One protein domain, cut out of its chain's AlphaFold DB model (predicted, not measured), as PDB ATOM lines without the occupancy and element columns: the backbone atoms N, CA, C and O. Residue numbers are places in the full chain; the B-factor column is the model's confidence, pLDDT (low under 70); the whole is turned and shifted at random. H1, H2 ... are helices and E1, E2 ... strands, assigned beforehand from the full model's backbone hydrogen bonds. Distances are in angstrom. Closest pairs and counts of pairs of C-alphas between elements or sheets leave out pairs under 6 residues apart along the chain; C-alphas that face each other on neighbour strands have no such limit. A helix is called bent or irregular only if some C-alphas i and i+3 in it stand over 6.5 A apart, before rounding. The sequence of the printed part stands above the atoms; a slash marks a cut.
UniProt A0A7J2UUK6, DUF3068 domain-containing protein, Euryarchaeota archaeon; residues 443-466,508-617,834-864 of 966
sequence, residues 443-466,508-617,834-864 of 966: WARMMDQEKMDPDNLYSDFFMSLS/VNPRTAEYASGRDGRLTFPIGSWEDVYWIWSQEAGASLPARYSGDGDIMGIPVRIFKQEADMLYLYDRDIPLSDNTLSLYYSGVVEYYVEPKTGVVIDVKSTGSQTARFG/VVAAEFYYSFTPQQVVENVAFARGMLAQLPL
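What this domain is: This is residues 443 to 466, 508 to 617 and 834 to 864 of the 966 residues of the protein "DUF3068 domain-containing protein" of Euryarchaeota archaeon (UniProt A0A7J2UUK6). One long, twisted antiparallel sheet folds back on itself at E5, a large leaf of E2, E1, E8, E7 and E6 partly facing a small leaf of E4 and E3. H1 is set across one end of the sheet, packing on it with residues 845 to 856, and the unnamed stretch 508 to 532 loops at the E3 edge. The 165 printed residues hold eight named strands, E1 to E8, and then one named helix, H1; the sheet's order is E2, E1, E8, E7, E6, E5, E4, E3 and the class is mostly strand. The whole is only just loose, close to compact, with a radius of gyration of the C-alphas of 18.8 A, and only just elongated, spanning 64 by 32 by 25 A.

Where its parts are: E1, residues 443 to 447, begins at C-alpha 443 (43.877, 107.801, 41.709). E2, residues 458 to 466, bends by 53 degrees at residue 462. E3 is residues 533 to 538. E4, residues 543 to 555, is 28.4 A long and bends by 86 degrees at residue 552. E5, residues 558 to 576, is the longest strand by residues, 47.8 A from C-alpha 558 (20.818, 92.869, 38.411), and bends by 56 degrees at residue 568. E6, residues 583 to 596, is 39.4 A long; E7, residues 603 to 615, 34.4 A; E8, residues 834 to 843, 28.4 A. H1, residues 845 to 864, is 30.7 A long and ends at C-alpha 864 (18.845, 76.688, 26.674). H1 is irregular: C-alphas 860 and 863 are 7.0 A apart.

How they stand to each other: E2, an edge strand, forms a hairpin with E1, with N 444 and O 461 2.9 A apart, within hydrogen-bond range, as are the N and O pairs that follow. E1 and E8 are antiparallel, with N 445 and O 838 at 2.8 A; E8 and E7 have N 610 and O 839 at 2.9 A. E3, E4, E5, E6 and E7 form a meander, each strand the antiparallel neighbour of the one before: N 591 and O 609 of E6 and E7 are at 2.8 A, N 565 and O 592 of E5 and E6 at 2.8 A, N 550 and O 562 of E4 and E5 at 2.8 A, N 534 and O 547 of E3 and E4 at 2.9 A. The sheet is a folded sheet, two leaves that face each other, with E5 as the hinge. E1 and E3 are apart. H1 is on the sheet at a height of 8.4 A, over none of the strands, but only just: 2 of its C-alphas fall on E4. Its closest C-alphas to E7 are Asn 851 and Ile 604, 5.2 A apart. In H1, 14 of 16 O i to N i+4 pairs are within hydrogen-bond range.

The domain as a whole: The farthest C-alphas, of Leu 579 and Leu 864, are 64.3 A apart. Residues 467 to 507 and 618 to 833 are not printed; the C-alphas across these cuts are 21.1 A and 11.6 A apart. Of the links printed whole, none is long. The model's mean pLDDT over the printed part is 84.1, with 22 residues under 70, among them 449 to 457 and 576 to 583.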
ATOM      1  N   TRP A 443      42.825 106.918  41.223       90.00
ATOM      2  CA  TRP A 443      43.877 107.801  41.709       90.00
ATOM      3  C   TRP A 443      45.006 106.969  42.304       90.00
ATOM      4  O   TRP A 443      44.742 106.028  43.054       90.00
ATOM      5  N   ALA A 444      46.248 107.363  42.028       87.19
ATOM      6  CA  ALA A 444      47.429 106.837  42.692       87.19
ATOM      7  C   ALA A 444      48.299 107.953  43.273       87.19
ATOM      8  O   ALA A 444      48.396 109.062  42.743       87.19
ATOM      9  N   ARG A 445      48.961 107.611  44.374       85.94
ATOM     10  CA  ARG A 445      50.038 108.364  45.007       85.94
ATOM     11  C   ARG A 445      51.271 107.484  45.010       85.94
ATOM     12  O   ARG A 445      51.205 106.370  45.514       85.94
ATOM     13  N   MET A 446      52.395 107.969  44.501       82.06
ATOM     14  CA  MET A 446      53.645 107.207  44.464       82.06
ATOM     15  C   MET A 446      54.828 108.026  44.943       82.06
ATOM     16  O   MET A 446      54.853 109.244  44.775       82.06
ATOM     17  N   MET A 447      55.817 107.353  45.524       75.19
ATOM     18  CA  MET A 447      57.093 107.970  45.865       75.19
ATOM     19  C   MET A 447      57.841 108.396  44.593       75.19
ATOM     20  O   MET A 447      58.046 107.595  43.682       75.19
ATOM     21  N   ASP A 448      58.259 109.658  44.546       70.62
ATOM     22  CA  ASP A 448      58.944 110.275  43.416       70.62
ATOM     23  C   ASP A 448      60.454 110.347  43.682       70.62
ATOM     24  O   ASP A 448      60.927 111.087  44.552       70.62
ATOM     25  N   GLN A 449      61.217 109.565  42.917       58.75
ATOM     26  CA  GLN A 449      62.669 109.475  43.061       58.75
ATOM     27  C   GLN A 449      63.400 110.763  42.666       58.75
ATOM     28  O   GLN A 449      64.554 110.923  43.046       58.75
ATOM     29  N   GLU A 450      62.780 111.692  41.939       55.56
ATOM     30  CA  GLU A 450      63.431 112.949  41.553       55.56
ATOM     31  C   GLU A 450      63.244 114.051  42.598       55.56
ATOM     32  O   GLU A 450      64.035 114.995  42.657       55.56
ATOM     33  N   LYS A 451      62.220 113.934  43.453       63.62
ATOM     34  CA  LYS A 451      61.878 114.987  44.412       63.62
ATOM     35  C   LYS A 451      62.657 114.924  45.723       63.62
ATOM     36  O   LYS A 451      62.721 115.973  46.346       63.62
ATOM     37  N   MET A 452      63.243 113.767  46.095       54.81
ATOM     38  CA  MET A 452      64.103 113.416  47.268       54.81
ATOM     39  C   MET A 452      64.255 114.447  48.417       54.81
ATOM     40  O   MET A 452      65.336 114.624  48.985       54.81
ATOM     41  N   ASP A 453      63.163 115.103  48.785       58.00
ATOM     42  CA  ASP A 453      63.019 116.070  49.863       58.00
ATOM     43  C   ASP A 453      62.020 115.452  50.844       58.00
ATOM     44  O   ASP A 453      60.901 115.146  50.417       58.00
ATOM     45  N   PRO A 454      62.382 115.247  52.125       53.62
ATOM     46  CA  PRO A 454      61.492 114.679  53.136       53.62
ATOM     47  C   PRO A 454      60.098 115.321  53.189       53.62
ATOM     48  O   PRO A 454      59.134 114.643  53.544       53.62
ATOM     49  N   ASP A 455      59.981 116.596  52.806       55.75
ATOM     50  CA  ASP A 455      58.727 117.350  52.823       55.75
ATOM     51  C   ASP A 455      57.921 117.252  51.503       55.75
ATOM     52  O   ASP A 455      56.793 117.744  51.435       55.75
ATOM     53  N   ASN A 456      58.454 116.612  50.449       67.25
ATOM     54  CA  ASN A 456      57.848 116.529  49.109       67.25
ATOM     55  C   ASN A 456      58.187 115.214  48.362       67.25
ATOM     56  O   ASN A 456      58.533 115.221  47.184       67.25
ATOM     57  N   LEU A 457      58.090 114.072  49.047       69.44
ATOM     58  CA  LEU A 457      58.466 112.745  48.524       69.44
ATOM     59  C   LEU A 457      57.492 112.126  47.506       69.44
ATOM     60  O   LEU A 457      57.826 111.096  46.928       69.44
ATOM     61  N   TYR A 458      56.294 112.685  47.309       79.38
ATOM     62  CA  TYR A 458      55.208 112.005  46.594       79.38
ATOM     63  C   TYR A 458      54.727 112.745  45.343       79.38
ATOM     64  O   TYR A 458      54.726 113.978  45.262       79.38
ATOM     65  N   SER A 459      54.258 111.960  44.381       81.06
ATOM     66  CA  SER A 459      53.562 112.399  43.181       81.06
ATOM     67  C   SER A 459      52.180 111.761  43.123       81.06
ATOM     68  O   SER A 459      52.017 110.553  43.266       81.06
ATOM     69  N   ASP A 460      51.197 112.622  42.907       86.19
ATOM     70  CA  ASP A 460      49.764 112.374  42.997       86.19
ATOM     71  C   ASP A 460      49.199 112.478  41.570       86.19
ATOM     72  O   ASP A 460      49.394 113.506  40.918       86.19
ATOM     73  N   PHE A 461      48.561 111.424  41.048       85.75
ATOM     74  CA  PHE A 461      48.059 111.408  39.669       85.75
ATOM     75  C   PHE A 461      46.796 110.557  39.483       85.75
ATOM     76  O   PHE A 461      46.564 109.568  40.177       85.75
ATOM     77  N   PHE A 462      45.980 110.956  38.506       88.81
ATOM     78  CA  PHE A 462      44.868 110.152  38.003       88.81
ATOM     79  C   PHE A 462      45.391 109.118  37.007       88.81
ATOM     80  O   PHE A 462      46.344 109.398  36.278       88.81
ATOM     81  N   MET A 463      44.765 107.951  36.963       88.06
ATOM     82  CA  MET A 463      45.178 106.834  36.124       88.06
ATOM     83  C   MET A 463      43.970 106.177  35.459       88.06
ATOM     84  O   MET A 463      42.937 105.975  36.101       88.06
ATOM     85  N   SER A 464      44.136 105.849  34.180       88.88
ATOM     86  CA  SER A 464      43.184 105.094  33.369       88.88
ATOM     87  C   SER A 464      43.862 103.824  32.863       88.88
ATOM     88  O   SER A 464      44.988 103.878  32.363       88.88
ATOM     89  N   LEU A 465      43.210 102.681  33.047       88.75
ATOM     90  CA  LEU A 465      43.722 101.348  32.752       88.75
ATOM     91  C   LEU A 465      42.707 100.585  31.901       88.75
ATOM     92  O   LEU A 465      41.541 100.480  32.269       88.75
ATOM     93  N   SER A 466      43.190  99.958  30.835       89.06
ATOM     94  CA  SER A 466      42.437  99.026  30.006       89.06
ATOM     95  C   SER A 466      43.027  97.627  30.152       89.06
ATOM     96  O   SER A 466      44.233  97.424  29.952       89.06
ATOM     97  N   VAL A 508      43.325  77.924  31.287       90.94
ATOM     98  CA  VAL A 508      42.229  78.077  32.251       90.94
ATOM     99  C   VAL A 508      41.169  77.005  32.015       90.94
ATOM    100  O   VAL A 508      40.832  76.672  30.876       90.94
ATOM    101  N   ASN A 509      40.629  76.449  33.097       89.00
ATOM    102  CA  ASN A 509      39.484  75.551  33.032       89.00
ATOM    103  C   ASN A 509      38.207  76.356  32.724       89.00
ATOM    104  O   ASN A 509      37.814  77.186  33.546       89.00
ATOM    105  N   PRO A 510      37.510  76.090  31.604       83.12
ATOM    106  CA  PRO A 510      36.360  76.890  31.190       83.12
ATOM    107  C   PRO A 510      35.169  76.819  32.155       83.12
ATOM    108  O   PRO A 510      34.345  77.723  32.153       83.12
ATOM    109  N   ARG A 511      35.044  75.778  32.991       81.44
ATOM    110  CA  ARG A 511      33.944  75.678  33.972       81.44
ATOM    111  C   ARG A 511      34.262  76.369  35.289       81.44
ATOM    112  O   ARG A 511      33.403  77.023  35.869       81.44
ATOM    113  N   THR A 512      35.474  76.159  35.803       86.12
ATOM    114  CA  THR A 512      35.849  76.605  37.156       86.12
ATOM    115  C   THR A 512      36.601  77.929  37.168       86.12
ATOM    116  O   THR A 512      36.828  78.465  38.251       86.12
ATOM    117  N   ALA A 513      36.999  78.433  35.995       88.75
ATOM    118  CA  ALA A 513      37.905  79.566  35.818       88.75
ATOM    119  C   ALA A 513      39.284  79.381  36.487       88.75
ATOM    120  O   ALA A 513      40.026  80.350  36.638       88.75
ATOM    121  N   GLU A 514      39.639  78.160  36.904       91.94
ATOM    122  CA  GLU A 514      40.915  77.861  37.565       91.94
ATOM    123  C   GLU A 514      42.066  77.850  36.566       91.94
ATOM    124  O   GLU A 514      41.960  77.258  35.488       91.94
ATOM    125  N   TYR A 515      43.180  78.464  36.951       91.12
ATOM    126  CA  TYR A 515      44.422  78.376  36.206       91.12
ATOM    127  C   TYR A 515      44.965  76.942  36.246       91.12
ATOM    128  O   TYR A 515      45.073  76.320  37.300       91.12
ATOM    129  N   ALA A 516      45.326  76.421  35.077       89.88
ATOM    130  CA  ALA A 516      46.014  75.145  34.908       89.88
ATOM    131  C   ALA A 516      47.522  75.326  34.641       89.88
ATOM    132  O   ALA A 516      48.287  74.367  34.749       89.88
ATOM    133  N   SER A 517      47.967  76.547  34.323       86.69
ATOM    134  CA  SER A 517      49.382  76.896  34.179       86.69
ATOM    135  C   SER A 517      49.662  78.356  34.545       86.69
ATOM    136  O   SER A 517      48.819  79.230  34.357       86.69
ATOM    137  N   GLY A 518      50.886  78.628  35.009       79.75
ATOM    138  CA  GLY A 518      51.442  79.977  35.193       79.75
ATOM    139  C   GLY A 518      51.022  80.711  36.471       79.75
ATOM    140  O   GLY A 518      51.842  81.433  37.031       79.75
ATOM    141  N   ARG A 519      49.789  80.517  36.951       86.38
ATOM    142  CA  ARG A 519      49.236  81.150  38.162       86.38
ATOM    143  C   ARG A 519      48.478  80.134  39.012       86.38
ATOM    144  O   ARG A 519      48.019  79.120  38.494       86.38
ATOM    145  N   ASP A 520      48.326  80.446  40.295       86.44
ATOM    146  CA  ASP A 520      47.454  79.710  41.211       86.44
ATOM    147  C   ASP A 520      46.091  80.412  41.342       86.44
ATOM    148  O   ASP A 520      45.971  81.625  41.159       86.44
ATOM    149  N   GLY A 521      45.051  79.650  41.690       91.00
ATOM    150  CA  GLY A 521      43.694  80.165  41.879       91.00
ATOM    151  C   GLY A 521      42.912  80.310  40.575       91.00
ATOM    152  O   GLY A 521      43.060  79.508  39.653       91.00
ATOM    153  N   ARG A 522      42.028  81.308  40.516       92.44
ATOM    154  CA  ARG A 522      41.097  81.536  39.404       92.44
ATOM    155  C   ARG A 522      41.315  82.884  38.733       92.44
ATOM    156  O   ARG A 522      41.637  83.867  39.399       92.44
ATOM    157  N   LEU A 523      41.076  82.914  37.423       89.94
ATOM    158  CA  LEU A 523      41.060  84.131  36.607       89.94
ATOM    159  C   LEU A 523      39.886  85.047  36.990       89.94
ATOM    160  O   LEU A 523      40.041  86.261  37.034       89.94
ATOM    161  N   THR A 524      38.715  84.462  37.253       90.44
ATOM    162  CA  THR A 524      37.483  85.162  37.651       90.44
ATOM    163  C   THR A 524      36.557  84.206  38.418       90.44
ATOM    164  O   THR A 524      36.935  83.075  38.736       90.44
ATOM    165  N   PHE A 525      35.348  84.649  38.745       91.06
ATOM    166  CA  PHE A 525      34.335  83.857  39.429       91.06
ATOM    167  C   PHE A 525      33.700  82.816  38.486       91.06
ATOM    168  O   PHE A 525      33.435  83.117  37.322       91.06
ATOM    169  N   PRO A 526      33.460  81.576  38.950       86.56
ATOM    170  CA  PRO A 526      32.841  80.542  38.124       86.56
ATOM    171  C   PRO A 526      31.348  80.810  37.877       86.56
ATOM    172  O   PRO A 526      30.668  81.457  38.680       86.56
ATOM    173  N   ILE A 527      30.816  80.229  36.800       80.69
ATOM    174  CA  ILE A 527      29.371  80.193  36.531       80.69
ATOM    175  C   ILE A 527      28.680  79.458  37.691       80.69
ATOM    176  O   ILE A 527      29.095  78.367  38.087       80.69
ATOM    177  N   GLY A 528      27.631  80.060  38.255       80.81
ATOM    178  CA  GLY A 528      27.014  79.589  39.495       80.81
ATOM    179  C   GLY A 528      27.887  79.870  40.721       80.81
ATOM    180  O   GLY A 528      28.249  78.948  41.445       80.81
ATOM    181  N   SER A 529      28.237  81.131  40.959       80.94
ATOM    182  CA  SER A 529      28.977  81.556  42.149       80.94
ATOM    183  C   SER A 529      28.065  81.616  43.374       80.94
ATOM    184  O   SER A 529      27.076  82.351  43.381       80.94
ATOM    185  N   TRP A 530      28.401  80.852  44.415       84.31
ATOM    186  CA  TRP A 530      27.665  80.688  45.674       84.31
ATOM    187  C   TRP A 530      28.281  81.512  46.813       84.31
ATOM    188  O   TRP A 530      29.304  82.170  46.647       84.31
ATOM    189  N   GLU A 531      27.653  81.475  47.987       88.38
ATOM    190  CA  GLU A 531      28.196  82.037  49.231       88.38
ATOM    191  C   GLU A 531      29.374  81.178  49.729       88.38
ATOM    192  O   GLU A 531      29.221  80.341  50.617       88.38
ATOM    193  N   ASP A 532      30.543  81.346  49.108       88.69
ATOM    194  CA  ASP A 532      31.761  80.574  49.384       88.69
ATOM    195  C   ASP A 532      33.017  81.471  49.378       88.69
ATOM    196  O   ASP A 532      32.945  82.705  49.312       88.69
ATOM    197  N   VAL A 533      34.188  80.846  49.493       91.38
ATOM    198  CA  VAL A 533      35.505  81.465  49.382       91.38
ATOM    199  C   VAL A 533      36.142  81.066  48.055       91.38
ATOM    200  O   VAL A 533      36.469  79.901  47.822       91.38
ATOM    201  N   TYR A 534      36.397  82.056  47.206       92.25
ATOM    202  CA  TYR A 534      37.053  81.859  45.919       92.25
ATOM    203  C   TYR A 534      38.488  82.368  45.980       92.25
ATOM    204  O   TYR A 534      38.732  83.516  46.323       92.25
ATOM    205  N   TRP A 535      39.451  81.516  45.640       93.25
ATOM    206  CA  TRP A 535      40.846  81.923  45.479       93.25
ATOM    207  C   TRP A 535      41.008  82.599  44.117       93.25
ATOM    208  O   TRP A 535      41.055  81.914  43.096       93.25
ATOM    209  N   ILE A 536      41.017  83.932  44.101       92.88
ATOM    210  CA  ILE A 536      41.081  84.771  42.896       92.88
ATOM    211  C   ILE A 536      42.499  85.332  42.778       92.88
ATOM    212  O   ILE A 536      43.140  85.648  43.781       92.88
ATOM    213  N   TRP A 537      43.031  85.395  41.561       89.88
ATOM    214  CA  TRP A 537      44.332  86.012  41.320       89.88
ATOM    215  C   TRP A 537      44.251  87.539  41.451       89.88
ATOM    216  O   TRP A 537      43.507  88.191  40.719       89.88
ATOM    217  N   SER A 538      45.052  88.108  42.353       86.62
ATOM    218  CA  SER A 538      45.216  89.555  42.514       86.62
ATOM    219  C   SER A 538      46.451  90.021  41.771       86.62
ATOM    220  O   SER A 538      47.562  89.561  42.042       86.62
ATOM    221  N   GLN A 539      46.258  90.959  40.850       79.62
ATOM    222  CA  GLN A 539      47.352  91.546  40.083       79.62
ATOM    223  C   GLN A 539      48.255  92.402  40.980       79.62
ATOM    224  O   GLN A 539      49.472  92.337  40.862       79.62
ATOM    225  N   GLU A 540      47.664  93.110  41.941       77.12
ATOM    226  CA  GLU A 540      48.348  93.986  42.898       77.12
ATOM    227  C   GLU A 540      49.231  93.204  43.865       77.12
ATOM    228  O   GLU A 540      50.325  93.638  44.218       77.12
ATOM    229  N   ALA A 541      48.721  92.059  44.319       81.69
ATOM    230  CA  ALA A 541      49.406  91.205  45.273       81.69
ATOM    231  C   ALA A 541      50.370  90.220  44.593       81.69
ATOM    232  O   ALA A 541      51.143  89.559  45.282       81.69
ATOM    233  N   GLY A 542      50.279  90.063  43.264       82.38
ATOM    234  CA  GLY A 542      51.025  89.053  42.510       82.38
ATOM    235  C   GLY A 542      50.774  87.622  42.998       82.38
ATOM    236  O   GLY A 542      51.660  86.775  42.900       82.38
ATOM    237  N   ALA A 543      49.603  87.361  43.585       85.62
ATOM    238  CA  ALA A 543      49.293  86.111  44.266       85.62
ATOM    239  C   ALA A 543      47.792  85.809  44.245       85.62
ATOM    240  O   ALA A 543      46.948  86.694  44.081       85.62
ATOM    241  N   SER A 544      47.449  84.540  44.469       90.44
ATOM    242  CA  SER A 544      46.064  84.147  44.706       90.44
ATOM    243  C   SER A 544      45.651  84.464  46.139       90.44
ATOM    244  O   SER A 544      46.304  84.033  47.092       90.44
ATOM    245  N   LEU A 545      44.545  85.188  46.294       92.12
ATOM    246  CA  LEU A 545      44.008  85.599  47.585       92.12
ATOM    247  C   LEU A 545      42.557  85.114  47.753       92.12
ATOM    248  O   LEU A 545      41.822  84.975  46.772       92.12
ATOM    249  N   PRO A 546      42.114  84.833  48.992       94.38
ATOM    250  CA  PRO A 546      40.756  84.375  49.242       94.38
ATOM    251  C   PRO A 546      39.768  85.549  49.177       94.38
ATOM    252  O   PRO A 546      39.702  86.366  50.096       94.38
ATOM    253  N   ALA A 547      38.947  85.590  48.133       94.81
ATOM    254  CA  ALA A 547      37.773  86.446  48.032       94.81
ATOM    255  C   ALA A 547      36.601  85.790  48.780       94.81
ATOM    256  O   ALA A 547      36.102  84.730  48.393       94.81
ATOM    257  N   ARG A 548      36.188  86.392  49.898       95.69
ATOM    258  CA  ARG A 548      35.143  85.872  50.788       95.69
ATOM    259  C   ARG A 548      33.835  86.596  50.536       95.69
ATOM    260  O   ARG A 548      33.823  87.821  50.480       95.69
ATOM    261  N   TYR A 549      32.738  85.856  50.447       95.25
ATOM    262  CA  TYR A 549      31.409  86.457  50.399       95.25
ATOM    263  C   TYR A 549      31.188  87.427  51.579       95.25
ATOM    264  O   TYR A 549      31.441  87.074  52.734       95.25
ATOM    265  N   SER A 550      30.736  88.648  51.284       93.38
ATOM    266  CA  SER A 550      30.529  89.729  52.259       93.38
ATOM    267  C   SER A 550      29.099  90.283  52.279       93.38
ATOM    268  O   SER A 550      28.743  90.979  53.232       93.38
ATOM    269  N   GLY A 551      28.264  89.952  51.290       94.31
ATOM    270  CA  GLY A 551      26.851  90.332  51.248       94.31
ATOM    271  C   GLY A 551      26.263  90.309  49.839       94.31
ATOM    272  O   GLY A 551      26.933  89.923  48.886       94.31
ATOM    273  N   ASP A 552      25.017  90.761  49.708       94.94
ATOM    274  CA  ASP A 552      24.323  90.910  48.425       94.94
ATOM    275  C   ASP A 552      24.043  92.388  48.123       94.94
ATOM    276  O   ASP A 552      23.937  93.221  49.027       94.94
ATOM    277  N   GLY A 553      23.871  92.706  46.843       93.75
ATOM    278  CA  GLY A 553      23.504  94.030  46.359       93.75
ATOM    279  C   GLY A 553      22.658  93.977  45.089       93.75
ATOM    280  O   GLY A 553      22.311  92.910  44.584       93.75
ATOM    281  N   ASP A 554      22.340  95.157  44.565       94.50
ATOM    282  CA  ASP A 554      21.704  95.334  43.260       94.50
ATOM    283  C   ASP A 554      22.453  96.422  42.492       94.50
ATOM    284  O   ASP A 554      22.724  97.498  43.036       94.50
ATOM    285  N   ILE A 555      22.795  96.134  41.238       93.00
ATOM    286  CA  ILE A 555      23.372  97.108  40.315       93.00
ATOM    287  C   ILE A 555      22.497  97.135  39.069       93.00
ATOM    288  O   ILE A 555      22.404  96.160  38.327       93.00
ATOM    289  N   MET A 556      21.838  98.274  38.837       91.62
ATOM    290  CA  MET A 556      20.979  98.501  37.669       91.62
ATOM    291  C   MET A 556      19.899  97.414  37.471       91.62
ATOM    292  O   MET A 556      19.548  97.076  36.335       91.62
ATOM    293  N   GLY A 557      19.349  96.866  38.561       88.19
ATOM    294  CA  GLY A 557      18.332  95.812  38.528       88.19
ATOM    295  C   GLY A 557      18.876  94.401  38.284       88.19
ATOM    296  O   GLY A 557      18.084  93.506  37.980       88.19
ATOM    297  N   ILE A 558      20.197  94.196  38.345       89.62
ATOM    298  CA  ILE A 558      20.818  92.869  38.411       89.62
ATOM    299  C   ILE A 558      21.202  92.577  39.868       89.62
ATOM    300  O   ILE A 558      21.968  93.351  40.451       89.62
ATOM    301  N   PRO A 559      20.739  91.451  40.448       92.56
ATOM    302  CA  PRO A 559      21.193  91.016  41.760       92.56
ATOM    303  C   PRO A 559      22.663  90.590  41.689       92.56
ATOM    304  O   PRO A 559      23.039  89.775  40.847       92.56
ATOM    305  N   VAL A 560      23.487  91.111  42.595       95.38
ATOM    306  CA  VAL A 560      24.922  90.804  42.673       95.38
ATOM    307  C   VAL A 560      25.296  90.275  44.052       95.38
ATOM    308  O   VAL A 560      24.745  90.701  45.065       95.38
ATOM    309  N   ARG A 561      26.267  89.365  44.095       95.50
ATOM    310  CA  ARG A 561      26.968  88.933  45.305       95.50
ATOM    311  C   ARG A 561      28.264  89.713  45.445       95.50
ATOM    312  O   ARG A 561      29.019  89.835  44.484       95.50
ATOM    313  N   ILE A 562      28.524  90.221  46.639       96.31
ATOM    314  CA  ILE A 562      29.719  90.992  46.959       96.31
ATOM    315  C   ILE A 562      30.742  90.040  47.576       96.31
ATOM    316  O   ILE A 562      30.454  89.350  48.557       96.31
ATOM    317  N   PHE A 563      31.938  89.999  46.998       96.44
ATOM    318  CA  PHE A 563      33.072  89.243  47.515       96.44
ATOM    319  C   PHE A 563      34.199  90.195  47.874       96.44
ATOM    320  O   PHE A 563      34.585  91.036  47.069       96.44
ATOM    321  N   LYS A 564      34.742  90.041  49.078       95.44
ATOM    322  CA  LYS A 564      35.809  90.873  49.612       95.44
ATOM    323  C   LYS A 564      37.095  90.074  49.738       95.44
ATOM    324  O   LYS A 564      37.133  89.029  50.392       95.44
ATOM    325  N   GLN A 565      38.145  90.582  49.122       93.88
ATOM    326  CA  GLN A 565      39.499  90.077  49.222       93.88
ATOM    327  C   GLN A 565      40.319  91.059  50.053       93.88
ATOM    328  O   GLN A 565      40.288  92.253  49.778       93.88
ATOM    329  N   GLU A 566      41.036  90.570  51.061       92.44
ATOM    330  CA  GLU A 566      41.832  91.408  51.963       92.44
ATOM    331  C   GLU A 566      43.253  90.850  52.082       92.44
ATOM    332  O   GLU A 566      43.444  89.640  52.234       92.44
ATOM    333  N   ALA A 567      44.239  91.740  52.037       91.81
ATOM    334  CA  ALA A 567      45.635  91.454  52.331       91.81
ATOM    335  C   ALA A 567      46.146  92.458  53.369       91.81
ATOM    336  O   ALA A 567      45.847  93.648  53.283       91.81
ATOM    337  N   ASP A 568      46.924  91.970  54.333       90.56
ATOM    338  CA  ASP A 568      47.589  92.793  55.341       90.56
ATOM    339  C   ASP A 568      49.066  92.410  55.399       90.56
ATOM    340  O   ASP A 568      49.406  91.271  55.731       90.56
ATOM    341  N   MET A 569      49.931  93.353  55.027       87.19
ATOM    342  CA  MET A 569      51.386  93.215  55.001       87.19
ATOM    343  C   MET A 569      51.852  91.936  54.292       87.19
ATOM    344  O   MET A 569      52.732  91.218  54.776       87.19
ATOM    345  N   LEU A 570      51.264  91.648  53.130       88.12
ATOM    346  CA  LEU A 570      51.680  90.541  52.279       88.12
ATOM    347  C   LEU A 570      53.029  90.876  51.645       88.12
ATOM    348  O   LEU A 570      53.133  91.832  50.887       88.12
ATOM    349  N   TYR A 571      54.057  90.089  51.939       87.62
ATOM    350  CA  TYR A 571      55.362  90.243  51.301       87.62
ATOM    351  C   TYR A 571      55.256  90.051  49.781       87.62
ATOM    352  O   TYR A 571      54.750  89.022  49.334       87.62
ATOM    353  N   LEU A 572      55.742  91.026  49.010       82.88
ATOM    354  CA  LEU A 572      55.796  90.971  47.550       82.88
ATOM    355  C   LEU A 572      57.157  90.433  47.089       82.88
ATOM    356  O   LEU A 572      57.252  89.312  46.599       82.88
ATOM    357  N   TYR A 573      58.208  91.239  47.247       80.00
ATOM    358  CA  TYR A 573      59.576  90.918  46.847       80.00
ATOM    359  C   TYR A 573      60.579  91.897  47.470       80.00
ATOM    360  O   TYR A 573      60.216  92.952  47.995       80.00
ATOM    361  N   ASP A 574      61.855  91.536  47.373       78.06
ATOM    362  CA  ASP A 574      62.998  92.368  47.732       78.06
ATOM    363  C   ASP A 574      63.516  93.101  46.486       78.06
ATOM    364  O   ASP A 574      63.727  92.483  45.441       78.06
ATOM    365  N   ARG A 575      63.725  94.416  46.580       70.56
ATOM    366  CA  ARG A 575      64.301  95.257  45.518       70.56
ATOM    367  C   ARG A 575      65.672  95.771  45.954       70.56
ATOM    368  O   ARG A 575      65.793  96.318  47.043       70.56
ATOM    369  N   ASP A 576      66.698  95.642  45.121       64.00
ATOM    370  CA  ASP A 576      68.026  96.181  45.448       64.00
ATOM    371  C   ASP A 576      67.993  97.715  45.554       64.00
ATOM    372  O   ASP A 576      67.390  98.398  44.720       64.00
ATOM    373  N   ILE A 577      68.656  98.267  46.574       60.81
ATOM    374  CA  ILE A 577      68.801  99.718  46.738       60.81
ATOM    375  C   ILE A 577      70.083 100.168  46.019       60.81
ATOM    376  O   ILE A 577      71.172  99.685  46.351       60.81
ATOM    377  N   PRO A 578      70.015 101.128  45.077       50.31
ATOM    378  CA  PRO A 578      71.210 101.717  44.486       50.31
ATOM    379  C   PRO A 578      72.119 102.280  45.588       50.31
ATOM    380  O   PRO A 578      71.665 103.073  46.407       50.31
ATOM    381  N   LEU A 579      73.399 101.887  45.591       51.81
ATOM    382  CA  LEU A 579      74.413 102.287  46.586       51.81
ATOM    383  C   LEU A 579      74.305 101.608  47.973       51.81
ATOM    384  O   LEU A 579      74.928 102.081  48.923       51.81
ATOM    385  N   SER A 580      73.597 100.482  48.108       58.50
ATOM    386  CA  SER A 580      73.599  99.666  49.334       58.50
ATOM    387  C   SER A 580      73.651  98.162  49.026       58.50
ATOM    388  O   SER A 580      73.302  97.736  47.932       58.50
ATOM    389  N   ASP A 581      74.088  97.353  49.999       55.72
ATOM    390  CA  ASP A 581      73.940  95.883  49.966       55.72
ATOM    391  C   ASP A 581      72.598  95.429  50.565       55.72
ATOM    392  O   ASP A 581      72.325  94.231  50.627       55.72
ATOM    393  N   ASN A 582      71.791  96.366  51.066       61.31
ATOM    394  CA  ASN A 582      70.479  96.053  51.603       61.31
ATOM    395  C   ASN A 582      69.438  95.973  50.493       61.31
ATOM    396  O   ASN A 582      69.434  96.769  49.550       61.31
ATOM    397  N   THR A 583      68.505  95.047  50.677       64.06
ATOM    398  CA  THR A 583      67.283  94.969  49.897       64.06
ATOM    399  C   THR A 583      66.177  95.781  50.564       64.06
ATOM    400  O   THR A 583      66.087  95.903  51.787       64.06
ATOM    401  N   LEU A 584      65.331  96.365  49.730       72.06
ATOM    402  CA  LEU A 584      64.068  96.972  50.085       72.06
ATOM    403  C   LEU A 584      62.988  95.895  50.029       72.06
ATOM    404  O   LEU A 584      62.591  95.486  48.940       72.06
ATOM    405  N   SER A 585      62.490  95.452  51.179       79.75
ATOM    406  CA  SER A 585      61.343  94.542  51.200       79.75
ATOM    407  C   SER A 585      60.050  95.326  50.991       79.75
ATOM    408  O   SER A 585      59.734  96.234  51.769       79.75
ATOM    409  N   LEU A 586      59.292  94.959  49.958       82.31
ATOM    410  CA  LEU A 586      57.984  95.530  49.645       82.31
ATOM    411  C   LEU A 586      56.859  94.641  50.181       82.31
ATOM    412  O   LEU A 586      56.885  93.420  50.032       82.31
ATOM    413  N   TYR A 587      55.856  95.271  50.784       87.69
ATOM    414  CA  TYR A 587      54.670  94.621  51.332       87.69
ATOM    415  C   TYR A 587      53.404  95.253  50.757       87.69
ATOM    416  O   TYR A 587      53.347  96.468  50.609       87.69
ATOM    417  N   TYR A 588      52.376  94.457  50.488       88.88
ATOM    418  CA  TYR A 588      51.064  94.907  50.037       88.88
ATOM    419  C   TYR A 588      50.017  94.774  51.144       88.88
ATOM    420  O   TYR A 588      49.868  93.712  51.752       88.88
ATOM    421  N   SER A 589      49.252  95.842  51.353       91.62
ATOM    422  CA  SER A 589      48.020  95.832  52.138       91.62
ATOM    423  C   SER A 589      46.898  96.421  51.297       91.62
ATOM    424  O   SER A 589      47.074  97.475  50.689       91.62
ATOM    425  N   GLY A 590      45.739  95.775  51.261       91.25
ATOM    426  CA  GLY A 590      44.643  96.253  50.434       91.25
ATOM    427  C   GLY A 590      43.374  95.430  50.534       91.25
ATOM    428  O   GLY A 590      43.340  94.342  51.110       91.25
ATOM    429  N   VAL A 591      42.320  95.999  49.966       92.81
ATOM    430  CA  VAL A 591      40.981  95.435  49.901       92.81
ATOM    431  C   VAL A 591      40.473  95.551  48.472       92.81
ATOM    432  O   VAL A 591      40.488  96.643  47.906       92.81
ATOM    433  N   VAL A 592      39.970  94.445  47.928       93.38
ATOM    434  CA  VAL A 592      39.247  94.418  46.654       93.38
ATOM    435  C   VAL A 592      37.840  93.883  46.887       93.38
ATOM    436  O   VAL A 592      37.665  92.813  47.468       93.38
ATOM    437  N   GLU A 593      36.835  94.631  46.449       95.12
ATOM    438  CA  GLU A 593      35.434  94.220  46.433       95.12
ATOM    439  C   GLU A 593      34.994  93.916  45.003       95.12
ATOM    440  O   GLU A 593      35.052  94.786  44.136       95.12
ATOM    441  N   TYR A 594      34.515  92.698  44.772       95.19
ATOM    442  CA  TYR A 594      33.945  92.252  43.505       95.19
ATOM    443  C   TYR A 594      32.427  92.149  43.629       95.19
ATOM    444  O   TYR A 594      31.932  91.514  44.560       95.19
ATOM    445  N   TYR A 595      31.691  92.721  42.679       96.19
ATOM    446  CA  TYR A 595      30.232  92.657  42.604       96.19
ATOM    447  C   TYR A 595      29.853  91.710  41.465       96.19
ATOM    448  O   TYR A 595      29.975  92.068  40.299       96.19
ATOM    449  N   VAL A 596      29.438  90.488  41.786       95.25
ATOM    450  CA  VAL A 596      29.364  89.365  40.838       95.25
ATOM    451  C   VAL A 596      27.919  88.930  40.617       95.25
ATOM    452  O   VAL A 596      27.204  88.678  41.586       95.25
ATOM    453  N   GLU A 597      27.474  88.777  39.371       93.94
ATOM    454  CA  GLU A 597      26.167  88.168  39.094       93.94
ATOM    455  C   GLU A 597      26.233  86.652  39.382       93.94
ATOM    456  O   GLU A 597      27.053  85.937  38.798       93.94
ATOM    457  N   PRO A 598      25.401  86.127  40.301       89.12
ATOM    458  CA  PRO A 598      25.600  84.800  40.876       89.12
ATOM    459  C   PRO A 598      25.401  83.638  39.900       89.12
ATOM    460  O   PRO A 598      25.992  82.580  40.107       89.12
ATOM    461  N   LYS A 599      24.567  83.762  38.861       86.06
ATOM    462  CA  LYS A 599      24.306  82.641  37.943       86.06
ATOM    463  C   LYS A 599      25.364  82.521  36.854       86.06
ATOM    464  O   LYS A 599      25.700  81.405  36.484       86.06
ATOM    465  N   THR A 600      25.895  83.635  36.374       85.12
ATOM    466  CA  THR A 600      26.838  83.729  35.252       85.12
ATOM    467  C   THR A 600      28.289  83.868  35.706       85.12
ATOM    468  O   THR A 600      29.185  83.544  34.938       85.12
ATOM    469  N   GLY A 601      28.544  84.317  36.940       87.75
ATOM    470  CA  GLY A 601      29.901  84.583  37.434       87.75
ATOM    471  C   GLY A 601      30.523  85.875  36.884       87.75
ATOM    472  O   GLY A 601      31.692  86.149  37.142       87.75
ATOM    473  N   VAL A 602      29.762  86.690  36.140       89.44
ATOM    474  CA  VAL A 602      30.242  87.960  35.576       89.44
ATOM    475  C   VAL A 602      30.481  88.981  36.688       89.44
ATOM    476  O   VAL A 602      29.599  89.226  37.513       89.44
ATOM    477  N   VAL A 603      31.656  89.615  36.686       93.19
ATOM    478  CA  VAL A 603      31.979  90.742  37.571       93.19
ATOM    479  C   VAL A 603      31.364  92.013  36.985       93.19
ATOM    480  O   VAL A 603      31.802  92.508  35.953       93.19
ATOM    481  N   ILE A 604      30.328  92.530  37.639       94.56
ATOM    482  CA  ILE A 604      29.601  93.737  37.239       94.56
ATOM    483  C   ILE A 604      30.389  95.001  37.590       94.56
ATOM    484  O   ILE A 604      30.510  95.897  36.758       94.56
ATOM    485  N   ASP A 605      30.932  95.055  38.805       95.06
ATOM    486  CA  ASP A 605      31.735  96.167  39.322       95.06
ATOM    487  C   ASP A 605      32.898  95.626  40.165       95.06
ATOM    488  O   ASP A 605      32.815  94.533  40.741       95.06
ATOM    489  N   VAL A 606      33.977  96.396  40.247       93.75
ATOM    490  CA  VAL A 606      35.123  96.130  41.116       93.75
ATOM    491  C   VAL A 606      35.560  97.426  41.781       93.75
ATOM    492  O   VAL A 606      35.614  98.472  41.140       93.75
ATOM    493  N   LYS A 607      35.885  97.362  43.072       93.19
ATOM    494  CA  LYS A 607      36.445  98.491  43.825       93.19
ATOM    495  C   LYS A 607      37.677  98.030  44.568       93.19
ATOM    496  O   LYS A 607      37.597  97.105  45.371       93.19
ATOM    497  N   SER A 608      38.801  98.678  44.309       91.31
ATOM    498  CA  SER A 608      40.084  98.316  44.893       91.31
ATOM    499  C   SER A 608      40.690  99.498  45.624       91.31
ATOM    500  O   SER A 608      40.735 100.612  45.101       91.31
ATOM    501  N   THR A 609      41.161  99.247  46.840       92.00
ATOM    502  CA  THR A 609      41.963 100.182  47.629       92.00
ATOM    503  C   THR A 609      43.200  99.459  48.121       92.00
ATOM    504  O   THR A 609      43.070  98.434  48.794       92.00
ATOM    505  N   GLY A 610      44.389  99.967  47.824       89.50
ATOM    506  CA  GLY A 610      45.629  99.295  48.185       89.50
ATOM    507  C   GLY A 610      46.768 100.254  48.480       89.50
ATOM    508  O   GLY A 610      46.778 101.400  48.039       89.50
ATOM    509  N   SER A 611      47.742  99.756  49.229       89.31
ATOM    510  CA  SER A 611      49.003 100.429  49.502       89.31
ATOM    511  C   SER A 611      50.151  99.431  49.458       89.31
ATOM    512  O   SER A 611      50.034  98.321  49.985       89.31
ATOM    513  N   GLN A 612      51.270  99.838  48.876       86.62
ATOM    514  CA  GLN A 612      52.536  99.129  48.968       86.62
ATOM    515  C   GLN A 612      53.446  99.858  49.955       86.62
ATOM    516  O   GLN A 612      53.675 101.057  49.817       86.62
ATOM    517  N   THR A 613      53.966  99.147  50.949       85.12
ATOM    518  CA  THR A 613      54.866  99.673  51.979       85.12
ATOM    519  C   THR A 613      56.260  99.092  51.790       85.12
ATOM    520  O   THR A 613      56.446  97.878  51.758       85.12
ATOM    521  N   ALA A 614      57.241  99.977  51.688       79.88
ATOM    522  CA  ALA A 614      58.660  99.692  51.616       79.88
ATOM    523  C   ALA A 614      59.277  99.745  53.021       79.88
ATOM    524  O   ALA A 614      59.134 100.747  53.725       79.88
ATOM    525  N   ARG A 615      59.983  98.685  53.428       77.12
ATOM    526  CA  ARG A 615      60.765  98.666  54.674       77.12
ATOM    527  C   ARG A 615      62.249  98.828  54.382       77.12
ATOM    528  O   ARG A 615      62.839  97.972  53.723       77.12
ATOM    529  N   PHE A 616      62.847  99.898  54.894       67.69
ATOM    530  CA  PHE A 616      64.264 100.189  54.693       67.69
ATOM    531  C   PHE A 616      65.127  99.606  55.817       67.69
ATOM    532  O   PHE A 616      64.883  99.831  57.004       67.69
ATOM    533  N   GLY A 617      66.170  98.869  55.428       63.16
ATOM    534  CA  GLY A 617      67.274  98.507  56.316       63.16
ATOM    535  C   GLY A 617      68.249  99.670  56.529       63.16
ATOM    536  O   GLY A 617      68.148 100.709  55.880       63.16
ATOM    537  N   VAL A 834      57.965 103.101  54.894       74.56
ATOM    538  CA  VAL A 834      57.467 104.192  54.046       74.56
ATOM    539  C   VAL A 834      56.487 103.636  53.026       74.56
ATOM    540  O   VAL A 834      56.734 102.602  52.411       74.56
ATOM    541  N   VAL A 835      55.364 104.319  52.829       78.44
ATOM    542  CA  VAL A 835      54.397 103.938  51.798       78.44
ATOM    543  C   VAL A 835      55.013 104.255  50.437       78.44
ATOM    544  O   VAL A 835      55.289 105.407  50.138       78.44
ATOM    545  N   ALA A 836      55.294 103.240  49.628       76.38
ATOM    546  CA  ALA A 836      55.860 103.396  48.292       76.38
ATOM    547  C   ALA A 836      54.791 103.823  47.277       76.38
ATOM    548  O   ALA A 836      55.062 104.655  46.408       76.38
ATOM    549  N   ALA A 837      53.577 103.282  47.412       83.44
ATOM    550  CA  ALA A 837      52.432 103.640  46.587       83.44
ATOM    551  C   ALA A 837      51.104 103.455  47.338       83.44
ATOM    552  O   ALA A 837      50.964 102.514  48.115       83.44
ATOM    553  N   GLU A 838      50.118 104.305  47.061       87.50
ATOM    554  CA  GLU A 838      48.705 104.136  47.419       87.50
ATOM    555  C   GLU A 838      47.872 104.238  46.147       87.50
ATOM    556  O   GLU A 838      48.166 105.067  45.287       87.50
ATOM    557  N   PHE A 839      46.823 103.432  46.018       87.75
ATOM    558  CA  PHE A 839      45.929 103.493  44.868       87.75
ATOM    559  C   PHE A 839      44.483 103.168  45.235       87.75
ATOM    560  O   PHE A 839      44.190 102.358  46.119       87.75
ATOM    561  N   TYR A 840      43.576 103.818  44.514       90.50
ATOM    562  CA  TYR A 840      42.137 103.605  44.543       90.50
ATOM    563  C   TYR A 840      41.642 103.531  43.105       90.50
ATOM    564  O   TYR A 840      41.861 104.486  42.362       90.50
ATOM    565  N   TYR A 841      40.949 102.461  42.722       90.38
ATOM    566  CA  TYR A 841      40.356 102.361  41.389       90.38
ATOM    567  C   TYR A 841      39.034 101.584  41.387       90.38
ATOM    568  O   TYR A 841      38.766 100.765  42.274       90.38
ATOM    569  N   SER A 842      38.216 101.824  40.364       92.94
ATOM    570  CA  SER A 842      37.006 101.050  40.073       92.94
ATOM    571  C   SER A 842      36.738 100.961  38.573       92.94
ATOM    572  O   SER A 842      37.354 101.688  37.794       92.94
ATOM    573  N   PHE A 843      35.794 100.113  38.155       94.56
ATOM    574  CA  PHE A 843      35.296 100.183  36.780       94.56
ATOM    575  C   PHE A 843      34.668 101.548  36.493       94.56
ATOM    576  O   PHE A 843      34.066 102.179  37.371       94.56
ATOM    577  N   THR A 844      34.813 102.012  35.252       92.19
ATOM    578  CA  THR A 844      34.142 103.239  34.816       92.19
ATOM    579  C   THR A 844      32.621 103.039  34.816       92.19
ATOM    580  O   THR A 844      32.133 101.920  34.626       92.19
ATOM    581  N   PRO A 845      31.814 104.107  34.972       91.88
ATOM    582  CA  PRO A 845      30.360 103.985  34.892       91.88
ATOM    583  C   PRO A 845      29.877 103.357  33.579       91.88
ATOM    584  O   PRO A 845      28.889 102.631  33.584       91.88
ATOM    585  N   GLN A 846      30.571 103.620  32.467       91.94
ATOM    586  CA  GLN A 846      30.258 103.013  31.175       91.94
ATOM    587  C   GLN A 846      30.551 101.509  31.178       91.94
ATOM    588  O   GLN A 846      29.680 100.732  30.787       91.94
ATOM    589  N   GLN A 847      31.710 101.094  31.695       92.75
ATOM    590  CA  GLN A 847      32.064  99.680  31.807       92.75
ATOM    591  C   GLN A 847      31.033  98.897  32.635       92.75
ATOM    592  O   GLN A 847      30.650  97.790  32.264       92.75
ATOM    593  N   VAL A 848      30.515  99.477  33.725       92.38
ATOM    594  CA  VAL A 848      29.454  98.843  34.528       92.38
ATOM    595  C   VAL A 848      28.181  98.615  33.698       92.38
ATOM    596  O   VAL A 848      27.569  97.553  33.798       92.38
ATOM    597  N   VAL A 849      27.784  99.568  32.843       89.94
ATOM    598  CA  VAL A 849      26.623  99.408  31.941       89.94
ATOM    599  C   VAL A 849      26.850  98.272  30.942       89.94
ATOM    600  O   VAL A 849      25.942  97.468  30.711       89.94
ATOM    601  N   GLU A 850      28.048  98.186  30.371       88.00
ATOM    602  CA  GLU A 850      28.429  97.141  29.417       88.00
ATOM    603  C   GLU A 850      28.438  95.756  30.082       88.00
ATOM    604  O   GLU A 850      27.814  94.823  29.569       88.00
ATOM    605  N   ASN A 851      29.005  95.641  31.287       89.75
ATOM    606  CA  ASN A 851      28.997  94.408  32.077       89.75
ATOM    607  C   ASN A 851      27.566  93.962  32.444       89.75
ATOM    608  O   ASN A 851      27.249  92.772  32.389       89.75
ATOM    609  N   VAL A 852      26.673  94.903  32.780       88.44
ATOM    610  CA  VAL A 852      25.244  94.634  33.045       88.44
ATOM    611  C   VAL A 852      24.543  94.090  31.796       88.44
ATOM    612  O   VAL A 852      23.773  93.128  31.887       88.44
ATOM    613  N   ALA A 853      24.787  94.684  30.626       83.62
ATOM    614  CA  ALA A 853      24.211  94.212  29.369       83.62
ATOM    615  C   ALA A 853      24.704  92.799  29.023       83.62
ATOM    616  O   ALA A 853      23.891  91.926  28.703       83.62
ATOM    617  N   PHE A 854      26.008  92.556  29.177       82.31
ATOM    618  CA  PHE A 854      26.626  91.251  28.964       82.31
ATOM    619  C   PHE A 854      26.030  90.171  29.884       82.31
ATOM    620  O   PHE A 854      25.575  89.128  29.407       82.31
ATOM    621  N   ALA A 855      25.917  90.448  31.187       84.69
ATOM    622  CA  ALA A 855      25.333  89.516  32.152       84.69
ATOM    623  C   ALA A 855      23.863  89.174  31.840       84.69
ATOM    624  O   ALA A 855      23.459  88.017  31.964       84.69
ATOM    625  N   ARG A 856      23.050  90.141  31.384       83.75
ATOM    626  CA  ARG A 856      21.659  89.883  30.952       83.75
ATOM    627  C   ARG A 856      21.586  88.961  29.742       83.75
ATOM    628  O   ARG A 856      20.740  88.068  29.731       83.75
ATOM    629  N   GLY A 857      22.465  89.165  28.761       76.75
ATOM    630  CA  GLY A 857      22.576  88.292  27.593       76.75
ATOM    631  C   GLY A 857      22.859  86.849  28.003       76.75
ATOM    632  O   GLY A 857      22.104  85.948  27.643       76.75
ATOM    633  N   MET A 858      23.868  86.636  28.854       76.44
ATOM    634  CA  MET A 858      24.194  85.302  29.369       76.44
ATOM    635  C   MET A 858      23.044  84.682  30.185       76.44
ATOM    636  O   MET A 858      22.711  83.510  30.006       76.44
ATOM    637  N   LEU A 859      22.388  85.462  31.052       78.75
ATOM    638  CA  LEU A 859      21.257  84.999  31.866       78.75
ATOM    639  C   LEU A 859      20.072  84.492  31.033       78.75
ATOM    640  O   LEU A 859      19.437  83.511  31.424       78.75
ATOM    641  N   ALA A 860      19.769  85.149  29.909       71.81
ATOM    642  CA  ALA A 860      18.687  84.749  29.009       71.81
ATOM    643  C   ALA A 860      18.973  83.418  28.295       71.81
ATOM    644  O   ALA A 860      18.045  82.683  27.961       71.81
ATOM    645  N   GLN A 861      20.252  83.089  28.096       68.56
ATOM    646  CA  GLN A 861      20.686  81.904  27.359       68.56
ATOM    647  C   GLN A 861      20.850  80.666  28.249       68.56
ATOM    648  O   GLN A 861      20.611  79.556  27.786       68.56
ATOM    649  N   LEU A 862      21.200  80.830  29.532       71.00
ATOM    650  CA  LEU A 862      21.416  79.716  30.473       71.00
ATOM    651  C   LEU A 862      20.326  78.615  30.453       71.00
ATOM    652  O   LEU A 862      20.698  77.440  30.517       71.00
ATOM    653  N   PRO A 863      19.012  78.915  30.338       69.50
ATOM    654  CA  PRO A 863      17.968  77.888  30.252       69.50
ATOM    655  C   PRO A 863      18.033  76.989  29.007       69.50
ATOM    656  O   PRO A 863      17.449  75.908  29.027       69.50
ATOM    657  N   LEU A 864      18.712  77.421  27.939       67.81
ATOM    658  CA  LEU A 864      18.845  76.688  26.674       67.81
ATOM    659  C   LEU A 864      20.063  75.751  26.647       67.81
ATOM    660  O   LEU A 864      20.225  74.992  25.691       67.81
TER     661      LEU A 864